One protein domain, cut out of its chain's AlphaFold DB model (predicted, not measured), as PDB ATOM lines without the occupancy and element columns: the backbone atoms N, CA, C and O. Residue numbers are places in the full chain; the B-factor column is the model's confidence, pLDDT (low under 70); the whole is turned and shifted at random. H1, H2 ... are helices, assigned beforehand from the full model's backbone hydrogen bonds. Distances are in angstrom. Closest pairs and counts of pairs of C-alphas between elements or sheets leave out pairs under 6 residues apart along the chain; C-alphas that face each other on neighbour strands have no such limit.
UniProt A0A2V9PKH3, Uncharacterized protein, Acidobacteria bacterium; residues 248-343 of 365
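Overview. This is residues 248 to 343 of the 365 residues of an uncharacterized protein of Acidobacteria bacterium (UniProt A0A2V9PKH3). H4 and H5 cross as an X at the core of a compact cluster of helices; H2 packs on H4, H1 crosses the first part of H5, H3 packs on H1, and H6 makes a corner with H4. The printed part has 96 residues with six named helices, H1 to H6, and no named strand: all helix, packing mostly crossed. The radius of gyration of the C-alphas is 12.4 A; the spans are 33 by 31 by 23 A.

Along the chain. H1, residues 248 to 261, begins at C-alpha 248 (52.483, 46.693, -10.652) and measures 20.2 A. H2 is 267 to 277, 15.4 A; H3 283 to 294, 16.8 A; H4 296 to 308, 18.7 A; H5 316 to 329, 20.1 A; H6 333 to 341, 13.0 A, ending at (39.083, 41.634, -29.031).

Arrangement. H1 touches H3 with residues 250 to 254 alone, about perpendicular, 85 degrees; closest C-alphas Ile 251 and Ala 288, 4.9 A. H4 touches H5 at a steep tilt of 48 degrees, opposite ways; closest C-alphas Ala 302 and Arg 323, 5.1 A. Every O i to N i+4 pair is within hydrogen-bond range except in H3, 6 of 8.

Size, cuts and confidence. The printed part has no cut, no long link and no residue under 70 pLDDT.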
ATOM      1  N   SER A 248      52.151  48.122 -10.731       93.38
ATOM      2  CA  SER A 248      52.483  46.693 -10.652       93.38
ATOM      3  C   SER A 248      52.081  46.055  -9.324       93.38
ATOM      4  O   SER A 248      51.504  44.968  -9.295       93.38
ATOM      5  N   TYR A 249      52.299  46.751  -8.205       94.94
ATOM      6  CA  TYR A 249      51.906  46.230  -6.899       94.94
ATOM      7  C   TYR A 249      50.388  46.304  -6.666       94.94
ATOM      8  O   TYR A 249      49.824  45.458  -5.971       94.94
ATOM      9  N   GLN A 250      49.689  47.274  -7.263       94.44
ATOM     10  CA  GLN A 250      48.220  47.294  -7.262       94.44
ATOM     11  C   GLN A 250      47.638  46.118  -8.045       94.44
ATOM     12  O   GLN A 250      46.721  45.466  -7.549       94.44
ATOM     13  N   ILE A 251      48.212  45.804  -9.210       95.75
ATOM     14  CA  ILE A 251      47.846  44.625 -10.002       95.75
ATOM     15  C   ILE A 251      48.061  43.354  -9.185       95.75
ATOM     16  O   ILE A 251      47.146  42.542  -9.077       95.75
ATOM     17  N   PHE A 252      49.210  43.213  -8.516       96.62
ATOM     18  CA  PHE A 252      49.445  42.084  -7.616       96.62
ATOM     19  C   PHE A 252      48.364  41.959  -6.537       96.62
ATOM     20  O   PHE A 252      47.849  40.868  -6.293       96.62
ATOM     21  N   LYS A 253      48.004  43.066  -5.875       96.12
ATOM     22  CA  LYS A 253      46.969  43.059  -4.831       96.12
ATOM     23  C   LYS A 253      45.597  42.675  -5.392       96.12
ATOM     24  O   LYS A 253      44.886  41.926  -4.723       96.12
ATOM     25  N   ALA A 254      45.254  43.135  -6.596       96.44
ATOM     26  CA  ALA A 254      44.026  42.757  -7.289       96.44
ATOM     27  C   ALA A 254      44.022  41.265  -7.658       96.44
ATOM     28  O   ALA A 254      43.086  40.560  -7.293       96.44
ATOM     29  N   ILE A 255      45.097  40.749  -8.266       96.56
ATOM     30  CA  ILE A 255      45.257  39.317  -8.574       96.56
ATOM     31  C   ILE A 255      45.148  38.485  -7.296       96.56
ATOM     32  O   ILE A 255      44.393  37.520  -7.247       96.56
ATOM     33  N   ARG A 256      45.847  38.870  -6.223       96.12
ATOM     34  CA  ARG A 256      45.778  38.170  -4.933       96.12
ATOM     35  C   ARG A 256      44.355  38.124  -4.380       96.12
ATOM     36  O   ARG A 256      43.974  37.103  -3.819       96.12
ATOM     37  N   TYR A 257      43.598  39.210  -4.523       96.00
ATOM     38  CA  TYR A 257      42.196  39.267  -4.119       96.00
ATOM     39  C   TYR A 257      41.333  38.318  -4.962       96.00
ATOM     40  O   TYR A 257      40.680  37.454  -4.390       96.00
ATOM     41  N   LEU A 258      41.416  38.406  -6.294       95.00
ATOM     42  CA  LEU A 258      40.668  37.551  -7.227       95.00
ATOM     43  C   LEU A 258      40.948  36.063  -6.990       95.00
ATOM     44  O   LEU A 258      40.035  35.253  -6.878       95.00
ATOM     45  N   VAL A 259      42.224  35.701  -6.843       94.25
ATOM     46  CA  VAL A 259      42.637  34.322  -6.560       94.25
ATOM     47  C   VAL A 259      42.112  33.859  -5.204       94.25
ATOM     48  O   VAL A 259      41.781  32.687  -5.055       94.25
ATOM     49  N   ALA A 260      42.036  34.734  -4.198       93.12
ATOM     50  CA  ALA A 260      41.509  34.363  -2.890       93.12
ATOM     51  C   ALA A 260      40.001  34.075  -2.937       93.12
ATOM     52  O   ALA A 260      39.571  33.110  -2.310       93.12
ATOM     53  N   THR A 261      39.231  34.853  -3.703       92.12
ATOM     54  CA  THR A 261      37.765  34.751  -3.768       92.12
ATOM     55  C   THR A 261      37.246  33.741  -4.795       92.12
ATOM     56  O   THR A 261      36.130  33.266  -4.641       92.12
ATOM     57  N   ALA A 262      38.027  33.394  -5.821       91.31
ATOM     58  CA  ALA A 262      37.575  32.520  -6.908       91.31
ATOM     59  C   ALA A 262      37.513  31.023  -6.543       91.31
ATOM     60  O   ALA A 262      38.355  30.507  -5.784       91.31
ATOM     61  N   THR A 263      36.575  30.304  -7.174       88.19
ATOM     62  CA  THR A 263      36.398  28.847  -7.082       88.19
ATOM     63  C   THR A 263      37.475  28.113  -7.873       88.19
ATOM     64  O   THR A 263      37.649  28.304  -9.074       88.19
ATOM     65  N   LYS A 264      38.194  27.202  -7.211       85.75
ATOM     66  CA  LYS A 264      39.360  26.493  -7.779       85.75
ATOM     67  C   LYS A 264      39.067  25.024  -8.109       85.75
ATOM     68  O   LYS A 264      39.961  24.192  -8.020       85.75
ATOM     69  N   LYS A 265      37.807  24.685  -8.421       84.25
ATOM     70  CA  LYS A 265      37.389  23.298  -8.716       84.25
ATOM     71  C   LYS A 265      38.027  22.785 -10.009       84.25
ATOM     72  O   LYS A 265      38.590  21.697 -10.039       84.25
ATOM     73  N   THR A 266      37.953  23.581 -11.071       88.88
ATOM     74  CA  THR A 266      38.540  23.274 -12.381       88.88
ATOM     75  C   THR A 266      39.236  24.506 -12.953       88.88
ATOM     76  O   THR A 266      38.941  25.633 -12.550       88.88
ATOM     77  N   GLU A 267      40.126  24.306 -13.932       91.50
ATOM     78  CA  GLU A 267      40.768  25.415 -14.658       91.50
ATOM     79  C   GLU A 267      39.715  26.348 -15.274       91.50
ATOM     80  O   GLU A 267      39.807  27.565 -15.136       91.50
ATOM     81  N   ARG A 268      38.682  25.775 -15.912       91.50
ATOM     82  CA  ARG A 268      37.616  26.542 -16.572       91.50
ATOM     83  C   ARG A 268      36.822  27.376 -15.572       91.50
ATOM     84  O   ARG A 268      36.710  28.577 -15.771       91.50
ATOM     85  N   THR A 269      36.346  26.771 -14.481       92.56
ATOM     86  CA  THR A 269      35.597  27.505 -13.444       92.56
ATOM     87  C   THR A 269      36.448  28.603 -12.816       92.56
ATOM     88  O   THR A 269      35.967  29.703 -12.605       92.56
ATOM     89  N   PHE A 270      37.736  28.343 -12.575       92.81
ATOM     90  CA  PHE A 270      38.629  29.338 -11.984       92.81
ATOM     91  C   PHE A 270      38.818  30.563 -12.885       92.81
ATOM     92  O   PHE A 270      38.829  31.694 -12.404       92.81
ATOM     93  N   ILE A 271      38.945  30.348 -14.195       94.12
ATOM     94  CA  ILE A 271      39.056  31.429 -15.177       94.12
ATOM     95  C   ILE A 271      37.743  32.205 -15.281       94.12
ATOM     96  O   ILE A 271      37.784  33.435 -15.258       94.12
ATOM     97  N   THR A 272      36.605  31.512 -15.368       94.00
ATOM     98  CA  THR A 272      35.279  32.141 -15.451       94.00
ATOM     99  C   THR A 272      34.995  33.000 -14.220       94.00
ATOM    100  O   THR A 272      34.712  34.186 -14.368       94.00
ATOM    101  N   ASP A 273      35.202  32.464 -13.016       93.06
ATOM    102  CA  ASP A 273      35.004  33.200 -11.764       93.06
ATOM    103  C   ASP A 273      35.867  34.465 -11.697       93.06
ATOM    104  O   ASP A 273      35.399  35.533 -11.295       93.06
ATOM    105  N   ILE A 274      37.145  34.371 -12.090       94.50
ATOM    106  CA  ILE A 274      38.037  35.536 -12.115       94.50
ATOM    107  C   ILE A 274      37.550  36.557 -13.147       94.50
ATOM    108  O   ILE A 274      37.532  37.750 -12.840       94.50
ATOM    109  N   ARG A 275      37.146  36.111 -14.342       94.25
ATOM    110  CA  ARG A 275      36.634  36.977 -15.413       94.25
ATOM    111  C   ARG A 275      35.431  37.791 -14.943       94.25
ATOM    112  O   ARG A 275      35.414  39.006 -15.122       94.25
ATOM    113  N   GLU A 276      34.465  37.132 -14.313       92.69
ATOM    114  CA  GLU A 276      33.241  37.751 -13.788       92.69
ATOM    115  C   GLU A 276      33.517  38.655 -12.578       92.69
ATOM    116  O   GLU A 276      32.877  39.691 -12.400       92.69
ATOM    117  N   SER A 277      34.533  38.322 -11.779       93.19
ATOM    118  CA  SER A 277      34.917  39.101 -10.596       93.19
ATOM    119  C   SER A 277      35.691  40.385 -10.918       93.19
ATOM    120  O   SER A 277      35.747  41.284 -10.075       93.19
ATOM    121  N   ILE A 278      36.310  40.509 -12.101       93.25
ATOM    122  CA  ILE A 278      37.107  41.696 -12.464       93.25
ATOM    123  C   ILE A 278      36.258  42.977 -12.472       93.25
ATOM    124  O   ILE A 278      36.635  43.918 -11.768       93.25
ATOM    125  N   PRO A 279      35.111  43.059 -13.180       90.75
ATOM    126  CA  PRO A 279      34.254  44.247 -13.140       90.75
ATOM    127  C   PRO A 279      33.806  44.626 -11.719       90.75
ATOM    128  O   PRO A 279      33.749  45.814 -11.387       90.75
ATOM    129  N   ALA A 280      33.580  43.619 -10.868       90.19
ATOM    130  CA  ALA A 280      33.150  43.753  -9.476       90.19
ATOM    131  C   ALA A 280      34.294  44.023  -8.474       90.19
ATOM    132  O   ALA A 280      34.072  44.031  -7.261       90.19
ATOM    133  N   LEU A 281      35.529  44.265  -8.939       92.25
ATOM    134  CA  LEU A 281      36.649  44.568  -8.049       92.25
ATOM    135  C   LEU A 281      36.375  45.817  -7.183       92.25
ATOM    136  O   LEU A 281      35.943  46.848  -7.710       92.25
ATOM    137  N   PRO A 282      36.716  45.777  -5.876       91.88
ATOM    138  CA  PRO A 282      36.588  46.925  -4.981       91.88
ATOM    139  C   PRO A 282      37.244  48.204  -5.520       91.88
ATOM    140  O   PRO A 282      38.306  48.157  -6.144       91.88
ATOM    141  N   SER A 283      36.677  49.369  -5.185       88.69
ATOM    142  CA  SER A 283      37.115  50.689  -5.680       88.69
ATOM    143  C   SER A 283      38.605  50.988  -5.460       88.69
ATOM    144  O   SER A 283      39.243  51.609  -6.310       88.69
ATOM    145  N   ARG A 284      39.197  50.477  -4.372       89.00
ATOM    146  CA  ARG A 284      40.643  50.568  -4.080       89.00
ATOM    147  C   ARG A 284      41.544  49.940  -5.152       89.00
ATOM    148  O   ARG A 284      42.729  50.251  -5.197       89.00
ATOM    149  N   TYR A 285      40.996  49.072  -6.002       91.25
ATOM    150  CA  TYR A 285      41.687  48.423  -7.114       91.25
ATOM    151  C   TYR A 285      41.281  48.989  -8.477       91.25
ATOM    152  O   TYR A 285      41.599  48.372  -9.484       91.25
ATOM    153  N   ARG A 286      40.611  50.149  -8.550       89.25
ATOM    154  CA  ARG A 286      40.094  50.724  -9.809       89.25
ATOM    155  C   ARG A 286      41.129  50.765 -10.940       89.25
ATOM    156  O   ARG A 286      40.820  50.345 -12.046       89.25
ATOM    157  N   ALA A 287      42.348  51.232 -10.663       87.81
ATOM    158  CA  ALA A 287      43.406  51.301 -11.675       87.81
ATOM    159  C   ALA A 287      43.800  49.905 -12.190       87.81
ATOM    160  O   ALA A 287      43.814  49.669 -13.393       87.81
ATOM    161  N   ALA A 288      44.033  48.960 -11.273       92.31
ATOM    162  CA  ALA A 288      44.349  47.578 -11.622       92.31
ATOM    163  C   ALA A 288      43.182  46.883 -12.336       92.31
ATOM    164  O   ALA A 288      43.409  46.116 -13.257       92.31
ATOM    165  N   ARG A 289      41.935  47.164 -11.949       93.38
ATOM    166  CA  ARG A 289      40.730  46.626 -12.586       93.38
ATOM    167  C   ARG A 289      40.688  46.978 -14.067       93.38
ATOM    168  O   ARG A 289      40.494  46.087 -14.883       93.38
ATOM    169  N   ASN A 290      40.873  48.255 -14.390       90.75
ATOM    170  CA  ASN A 290      40.843  48.725 -15.769       90.75
ATOM    171  C   ASN A 290      41.975  48.080 -16.585       90.75
ATOM    172  O   ASN A 290      41.725  47.529 -17.648       90.75
ATOM    173  N   GLU A 291      43.193  48.037 -16.038       92.44
ATOM    174  CA  GLU A 291      44.333  47.402 -16.711       92.44
ATOM    175  C   GLU A 291      44.140  45.890 -16.920       92.44
ATOM    176  O   GLU A 291      44.439  45.372 -17.993       92.44
ATOM    177  N   LEU A 292      43.610  45.175 -15.922       94.00
ATOM    178  CA  LEU A 292      43.326  43.743 -16.027       94.00
ATOM    179  C   LEU A 292      42.189  43.446 -17.013       94.00
ATOM    180  O   LEU A 292      42.252  42.435 -17.706       94.00
ATOM    181  N   ALA A 293      41.179  44.312 -17.097       92.19
ATOM    182  CA  ALA A 293      40.089  44.187 -18.061       92.19
ATOM    183  C   ALA A 293      40.551  44.452 -19.501       92.19
ATOM    184  O   ALA A 293      40.221  43.679 -20.400       92.19
ATOM    185  N   ASP A 294      41.369  45.488 -19.707       90.06
ATOM    186  CA  ASP A 294      41.939  45.844 -21.014       90.06
ATOM    187  C   ASP A 294      42.926  44.796 -21.540       90.06
ATOM    188  O   ASP A 294      43.182  44.709 -22.742       90.06
ATOM    189  N   ARG A 295      43.520  44.021 -20.630       92.25
ATOM    190  CA  ARG A 295      44.556  43.023 -20.911       92.25
ATOM    191  C   ARG A 295      44.141  41.625 -20.459       92.25
ATOM    192  O   ARG A 295      45.001  40.812 -20.108       92.25
ATOM    193  N   TRP A 296      42.837  41.339 -20.475       94.38
ATOM    194  CA  TRP A 296      42.281  40.078 -19.978       94.38
ATOM    195  C   TRP A 296      42.933  38.855 -20.622       94.38
ATOM    196  O   TRP A 296      43.301  37.928 -19.908       94.38
ATOM    197  N   MET A 297      43.174  38.882 -21.937       94.00
ATOM    198  CA  MET A 297      43.807  37.767 -22.652       94.00
ATOM    199  C   MET A 297      45.135  37.327 -22.012       94.00
ATOM    200  O   MET A 297      45.384  36.131 -21.854       94.00
ATOM    201  N   TYR A 298      45.985  38.280 -21.617       94.81
ATOM    202  CA  TYR A 298      47.272  37.981 -20.984       94.81
ATOM    203  C   TYR A 298      47.086  37.422 -19.569       94.81
ATOM    204  O   TYR A 298      47.782  36.491 -19.162       94.81
ATOM    205  N   LEU A 299      46.118  37.948 -18.811       95.25
ATOM    206  CA  LEU A 299      45.802  37.412 -17.488       95.25
ATOM    207  C   LEU A 299      45.251  35.982 -17.589       95.25
ATOM    208  O   LEU A 299      45.699  35.104 -16.856       95.25
ATOM    209  N   GLU A 300      44.336  35.727 -18.523       95.25
ATOM    210  CA  GLU A 300      43.775  34.403 -18.778       95.25
ATOM    211  C   GLU A 300      44.876  33.398 -19.135       95.25
ATOM    212  O   GLU A 300      44.987  32.342 -18.510       95.25
ATOM    213  N   ARG A 301      45.750  33.739 -20.091       94.31
ATOM    214  CA  ARG A 301      46.896  32.896 -20.464       94.31
ATOM    215  C   ARG A 301      47.815  32.634 -19.270       94.31
ATOM    216  O   ARG A 301      48.238  31.495 -19.067       94.31
ATOM    217  N   ALA A 302      48.113  33.652 -18.461       95.69
ATOM    218  CA  ALA A 302      48.911  33.499 -17.244       95.69
ATOM    219  C   ALA A 302      48.254  32.552 -16.223       95.69
ATOM    220  O   ALA A 302      48.939  31.700 -15.650       95.69
ATOM    221  N   ILE A 303      46.933  32.640 -16.035       94.69
ATOM    222  CA  ILE A 303      46.165  31.743 -15.162       94.69
ATOM    223  C   ILE A 303      46.232  30.303 -15.671       94.69
ATOM    224  O   ILE A 303      46.607  29.419 -14.902       94.69
ATOM    225  N   ARG A 304      45.944  30.066 -16.958       94.50
ATOM    226  CA  ARG A 304      45.990  28.726 -17.580       94.50
ATOM    227  C   ARG A 304      47.340  28.061 -17.371       94.50
ATOM    228  O   ARG A 304      47.432  26.923 -16.914       94.50
ATOM    229  N   GLN A 305      48.404  28.799 -17.664       93.12
ATOM    230  CA  GLN A 305      49.764  28.312 -17.494       93.12
ATOM    231  C   GLN A 305      50.102  28.013 -16.027       93.12
ATOM    232  O   GLN A 305      50.737  27.001 -15.743       93.12
ATOM    233  N   THR A 306      49.659  28.862 -15.097       92.75
ATOM    234  CA  THR A 306      49.913  28.669 -13.663       92.75
ATOM    235  C   THR A 306      49.128  27.486 -13.095       92.75
ATOM    236  O   THR A 306      49.656  26.728 -12.284       92.75
ATOM    237  N   TYR A 307      47.877  27.296 -13.523       88.19
ATOM    238  CA  TYR A 307      47.001  26.237 -13.018       88.19
ATOM    239  C   TYR A 307      47.581  24.840 -13.289       88.19
ATOM    240  O   TYR A 307      47.540  23.962 -12.426       88.19
ATOM    241  N   ARG A 308      48.225  24.661 -14.451       88.50
ATOM    242  CA  ARG A 308      48.902  23.412 -14.845       88.50
ATOM    243  C   ARG A 308      50.051  23.016 -13.918       88.50
ATOM    244  O   ARG A 308      50.343  21.833 -13.795       88.50
ATOM    245  N   LEU A 309      50.674  23.983 -13.242       90.25
ATOM    246  CA  LEU A 309      51.799  23.738 -12.338       90.25
ATOM    247  C   LEU A 309      51.384  23.203 -10.960       90.25
ATOM    248  O   LEU A 309      52.261  22.846 -10.178       90.25
ATOM    249  N   LYS A 310      50.080  23.171 -10.636       86.75
ATOM    250  CA  LYS A 310      49.550  22.686  -9.344       86.75
ATOM    251  C   LYS A 310      50.294  23.265  -8.126       86.75
ATOM    252  O   LYS A 310      50.620  22.561  -7.173       86.75
ATOM    253  N   LEU A 311      50.591  24.565  -8.171       89.12
ATOM    254  CA  LEU A 311      51.347  25.242  -7.119       89.12
ATOM    255  C   LEU A 311      50.548  25.370  -5.819       89.12
ATOM    256  O   LEU A 311      49.318  25.389  -5.805       89.12
ATOM    257  N   HIS A 312      51.275  25.575  -4.720       89.56
ATOM    258  CA  HIS A 312      50.676  25.910  -3.434       89.56
ATOM    259  C   HIS A 312      49.759  27.153  -3.554       89.56
ATOM    260  O   HIS A 312      50.177  28.151  -4.151       89.56
ATOM    261  N   PRO A 313      48.566  27.188  -2.923       88.31
ATOM    262  CA  PRO A 313      47.598  28.277  -3.107       88.31
ATOM    263  C   PRO A 313      48.146  29.683  -2.832       88.31
ATOM    264  O   PRO A 313      47.814  30.639  -3.527       88.31
ATOM    265  N   LYS A 314      49.037  29.820  -1.840       90.88
ATOM    266  CA  LYS A 314      49.691  31.105  -1.512       90.88
ATOM    267  C   LYS A 314      50.749  31.545  -2.537       90.88
ATOM    268  O   LYS A 314      51.117  32.715  -2.517       90.88
ATOM    269  N   ALA A 315      51.232  30.639  -3.388       93.25
ATOM    270  CA  ALA A 315      52.184  30.926  -4.461       93.25
ATOM    271  C   ALA A 315      51.479  31.378  -5.751       93.25
ATOM    272  O   ALA A 315      52.056  32.146  -6.515       93.25
ATOM    273  N   LEU A 316      50.223  30.958  -5.964       94.12
ATOM    274  CA  LEU A 316      49.464  31.246  -7.187       94.12
ATOM    275  C   LEU A 316      49.450  32.735  -7.572       94.12
ATOM    276  O   LEU A 316      49.755  33.027  -8.725       94.12
ATOM    277  N   PRO A 317      49.176  33.701  -6.667       96.25
ATOM    278  CA  PRO A 317      49.153  35.111  -7.060       96.25
ATOM    279  C   PRO A 317      50.505  35.629  -7.559       96.25
ATOM    280  O   PRO A 317      50.544  36.514  -8.410       96.25
ATOM    281  N   PHE A 318      51.607  35.096  -7.024       96.75
ATOM    282  CA  PHE A 318      52.960  35.487  -7.415       96.75
ATOM    283  C   PHE A 318      53.293  34.952  -8.809       96.75
ATOM    284  O   PHE A 318      53.697  35.727  -9.672       96.75
ATOM    285  N   GLU A 319      53.021  33.669  -9.059       96.81
ATOM    286  CA  GLU A 319      53.269  33.046 -10.364       96.81
ATOM    287  C   GLU A 319      52.367  33.628 -11.467       96.81
ATOM    288  O   GLU A 319      52.846  33.913 -12.565       96.81
ATOM    289  N   ILE A 320      51.084  33.888 -11.172       96.69
ATOM    290  CA  ILE A 320      50.169  34.540 -12.125       96.69
ATOM    291  C   ILE A 320      50.693  35.933 -12.480       96.69
ATOM    292  O   ILE A 320      50.771  36.268 -13.660       96.69
ATOM    293  N   MET A 321      51.087  36.736 -11.484       96.38
ATOM    294  CA  MET A 321      51.650  38.069 -11.720       96.38
ATOM    295  C   MET A 321      52.927  37.999 -12.567       96.38
ATOM    296  O   MET A 321      53.052  38.745 -13.536       96.38
ATOM    297  N   LYS A 322      53.857  37.103 -12.220       95.81
ATOM    298  CA  LYS A 322      55.098  36.869 -12.967       95.81
ATOM    299  C   LYS A 322      54.808  36.601 -14.444       95.81
ATOM    300  O   LYS A 322      55.297  37.317 -15.316       95.81
ATOM    301  N   ARG A 323      53.961  35.607 -14.732       95.69
ATOM    302  CA  ARG A 323      53.615  35.226 -16.109       95.69
ATOM    303  C   ARG A 323      52.879  36.334 -16.848       95.69
ATOM    304  O   ARG A 323      53.165  36.562 -18.017       95.69
ATOM    305  N   TYR A 324      51.978  37.039 -16.168       96.19
ATOM    306  CA  TYR A 324      51.255  38.176 -16.731       96.19
ATOM    307  C   TYR A 324      52.213  39.271 -17.225       96.19
ATOM    308  O   TYR A 324      52.104  39.712 -18.368       96.19
ATOM    309  N   PHE A 325      53.206  39.662 -16.418       94.38
ATOM    310  CA  PHE A 325      54.172  40.684 -16.829       94.38
ATOM    311  C   PHE A 325      55.141  40.213 -17.911       94.38
ATOM    312  O   PHE A 325      55.458  41.002 -18.798       94.38
ATOM    313  N   ILE A 326      55.576  38.948 -17.889       92.69
ATOM    314  CA  ILE A 326      56.380  38.374 -18.981       92.69
ATOM    315  C   ILE A 326      55.613  38.473 -20.304       92.69
ATOM    316  O   ILE A 326      56.155  38.941 -21.300       92.69
ATOM    317  N   GLN A 327      54.333  38.102 -20.304       92.44
ATOM    318  CA  GLN A 327      53.512  38.150 -21.511       92.44
ATOM    319  C   GLN A 327      53.304  39.575 -22.033       92.44
ATOM    320  O   GLN A 327      53.361  39.777 -23.241       92.44
ATOM    321  N   ILE A 328      53.129  40.566 -21.152       90.62
ATOM    322  CA  ILE A 328      53.032  41.976 -21.567       90.62
ATOM    323  C   ILE A 328      54.349  42.473 -22.173       90.62
ATOM    324  O   ILE A 328      54.340  43.179 -23.176       90.62
ATOM    325  N   ARG A 329      55.492  42.122 -21.570       89.19
ATOM    326  CA  ARG A 329      56.819  42.556 -22.040       89.19
ATOM    327  C   ARG A 329      57.196  41.939 -23.388       89.19
ATOM    328  O   ARG A 329      57.928  42.563 -24.146       89.19
ATOM    329  N   CYS A 330      56.698  40.739 -23.678       86.31
ATOM    330  CA  CYS A 330      57.041  39.966 -24.874       86.31
ATOM    331  C   CYS A 330      55.883  39.855 -25.883       86.31
ATOM    332  O   CYS A 330      55.856  38.915 -26.674       86.31
ATOM    333  N   GLN A 331      54.905  40.766 -25.845       87.50
ATOM    334  CA  GLN A 331      53.730  40.693 -26.716       87.50
ATOM    335  C   GLN A 331      54.073  40.965 -28.190       87.50
ATOM    336  O   GLN A 331      54.778  41.920 -28.516       87.50
ATOM    337  N   SER A 332      53.522  40.148 -29.090       88.25
ATOM    338  CA  SER A 332      53.573  40.394 -30.534       88.25
ATOM    339  C   SER A 332      52.450  41.337 -30.992       88.25
ATOM    340  O   SER A 332      51.477  41.566 -30.272       88.25
ATOM    341  N   GLN A 333      52.538  41.846 -32.226       86.00
ATOM    342  CA  GLN A 333      51.451  42.628 -32.839       86.00
ATOM    343  C   GLN A 333      50.139  41.834 -32.916       86.00
ATOM    344  O   GLN A 333      49.068  42.369 -32.637       86.00
ATOM    345  N   VAL A 334      50.231  40.535 -33.215       87.25
ATOM    346  CA  VAL A 334      49.081  39.622 -33.237       87.25
ATOM    347  C   VAL A 334      48.452  39.515 -31.848       87.25
ATOM    348  O   VAL A 334      47.234  39.624 -31.712       87.25
ATOM    349  N   ASP A 335      49.270  39.364 -30.803       86.62
ATOM    350  CA  ASP A 335      48.768  39.295 -29.429       86.62
ATOM    351  C   ASP A 335      48.043  40.573 -29.021       86.62
ATOM    352  O   ASP A 335      47.037  40.491 -28.323       86.62
ATOM    353  N   MET A 336      48.518  41.742 -29.461       85.00
ATOM    354  CA  MET A 336      47.837  42.997 -29.155       85.00
ATOM    355  C   MET A 336      46.434  43.026 -29.759       85.00
ATOM    356  O   MET A 336      45.488  43.312 -29.033       85.00
ATOM    357  N   ILE A 337      46.282  42.667 -31.040       86.50
ATOM    358  CA  ILE A 337      44.977  42.633 -31.726       86.50
ATOM    359  C   ILE A 337      44.020  41.659 -31.023       86.50
ATOM    360  O   ILE A 337      42.876  42.009 -30.728       86.50
ATOM    361  N   LEU A 338      44.492  40.454 -30.694       85.94
ATOM    362  CA  LEU A 338      43.688  39.461 -29.974       85.94
ATOM    363  C   LEU A 338      43.321  39.929 -28.557       85.94
ATOM    364  O   LEU A 338      42.209  39.676 -28.083       85.94
ATOM    365  N   ALA A 339      44.227  40.641 -27.880       86.38
ATOM    366  CA  ALA A 339      43.949  41.230 -26.578       86.38
ATOM    367  C   ALA A 339      42.862  42.307 -26.669       86.38
ATOM    368  O   ALA A 339      42.010  42.355 -25.784       86.38
ATOM    369  N   GLU A 340      42.849  43.125 -27.731       85.31
ATOM    370  CA  GLU A 340      41.803  44.133 -27.950       85.31
ATOM    371  C   GLU A 340      40.418  43.500 -28.115       85.31
ATOM    372  O   GLU A 340      39.448  43.991 -27.539       85.31
ATOM    373  N   GLN A 341      40.331  42.383 -28.842       84.50
ATOM    374  CA  GLN A 341      39.083  41.634 -29.031       84.50
ATOM    375  C   GLN A 341      38.600  40.945 -27.747       84.50
ATOM    376  O   GLN A 341      37.408  40.718 -27.568       84.50
ATOM    377  N   SER A 342      39.526  40.618 -26.845       84.56
ATOM    378  CA  SER A 342      39.248  39.879 -25.608       84.56
ATOM    379  C   SER A 342      39.013  40.780 -24.390       84.56
ATOM    380  O   SER A 342      38.949  40.272 -23.267       84.56
ATOM    381  N   ARG A 343      38.938  42.107 -24.574       87.62
ATOM    382  CA  ARG A 343      38.740  43.066 -23.476       87.62
ATOM    383  C   ARG A 343      37.417  42.830 -22.755       87.62
ATOM    384  O   ARG A 343      36.415  42.442 -23.353       87.62
TER     385      ARG A 343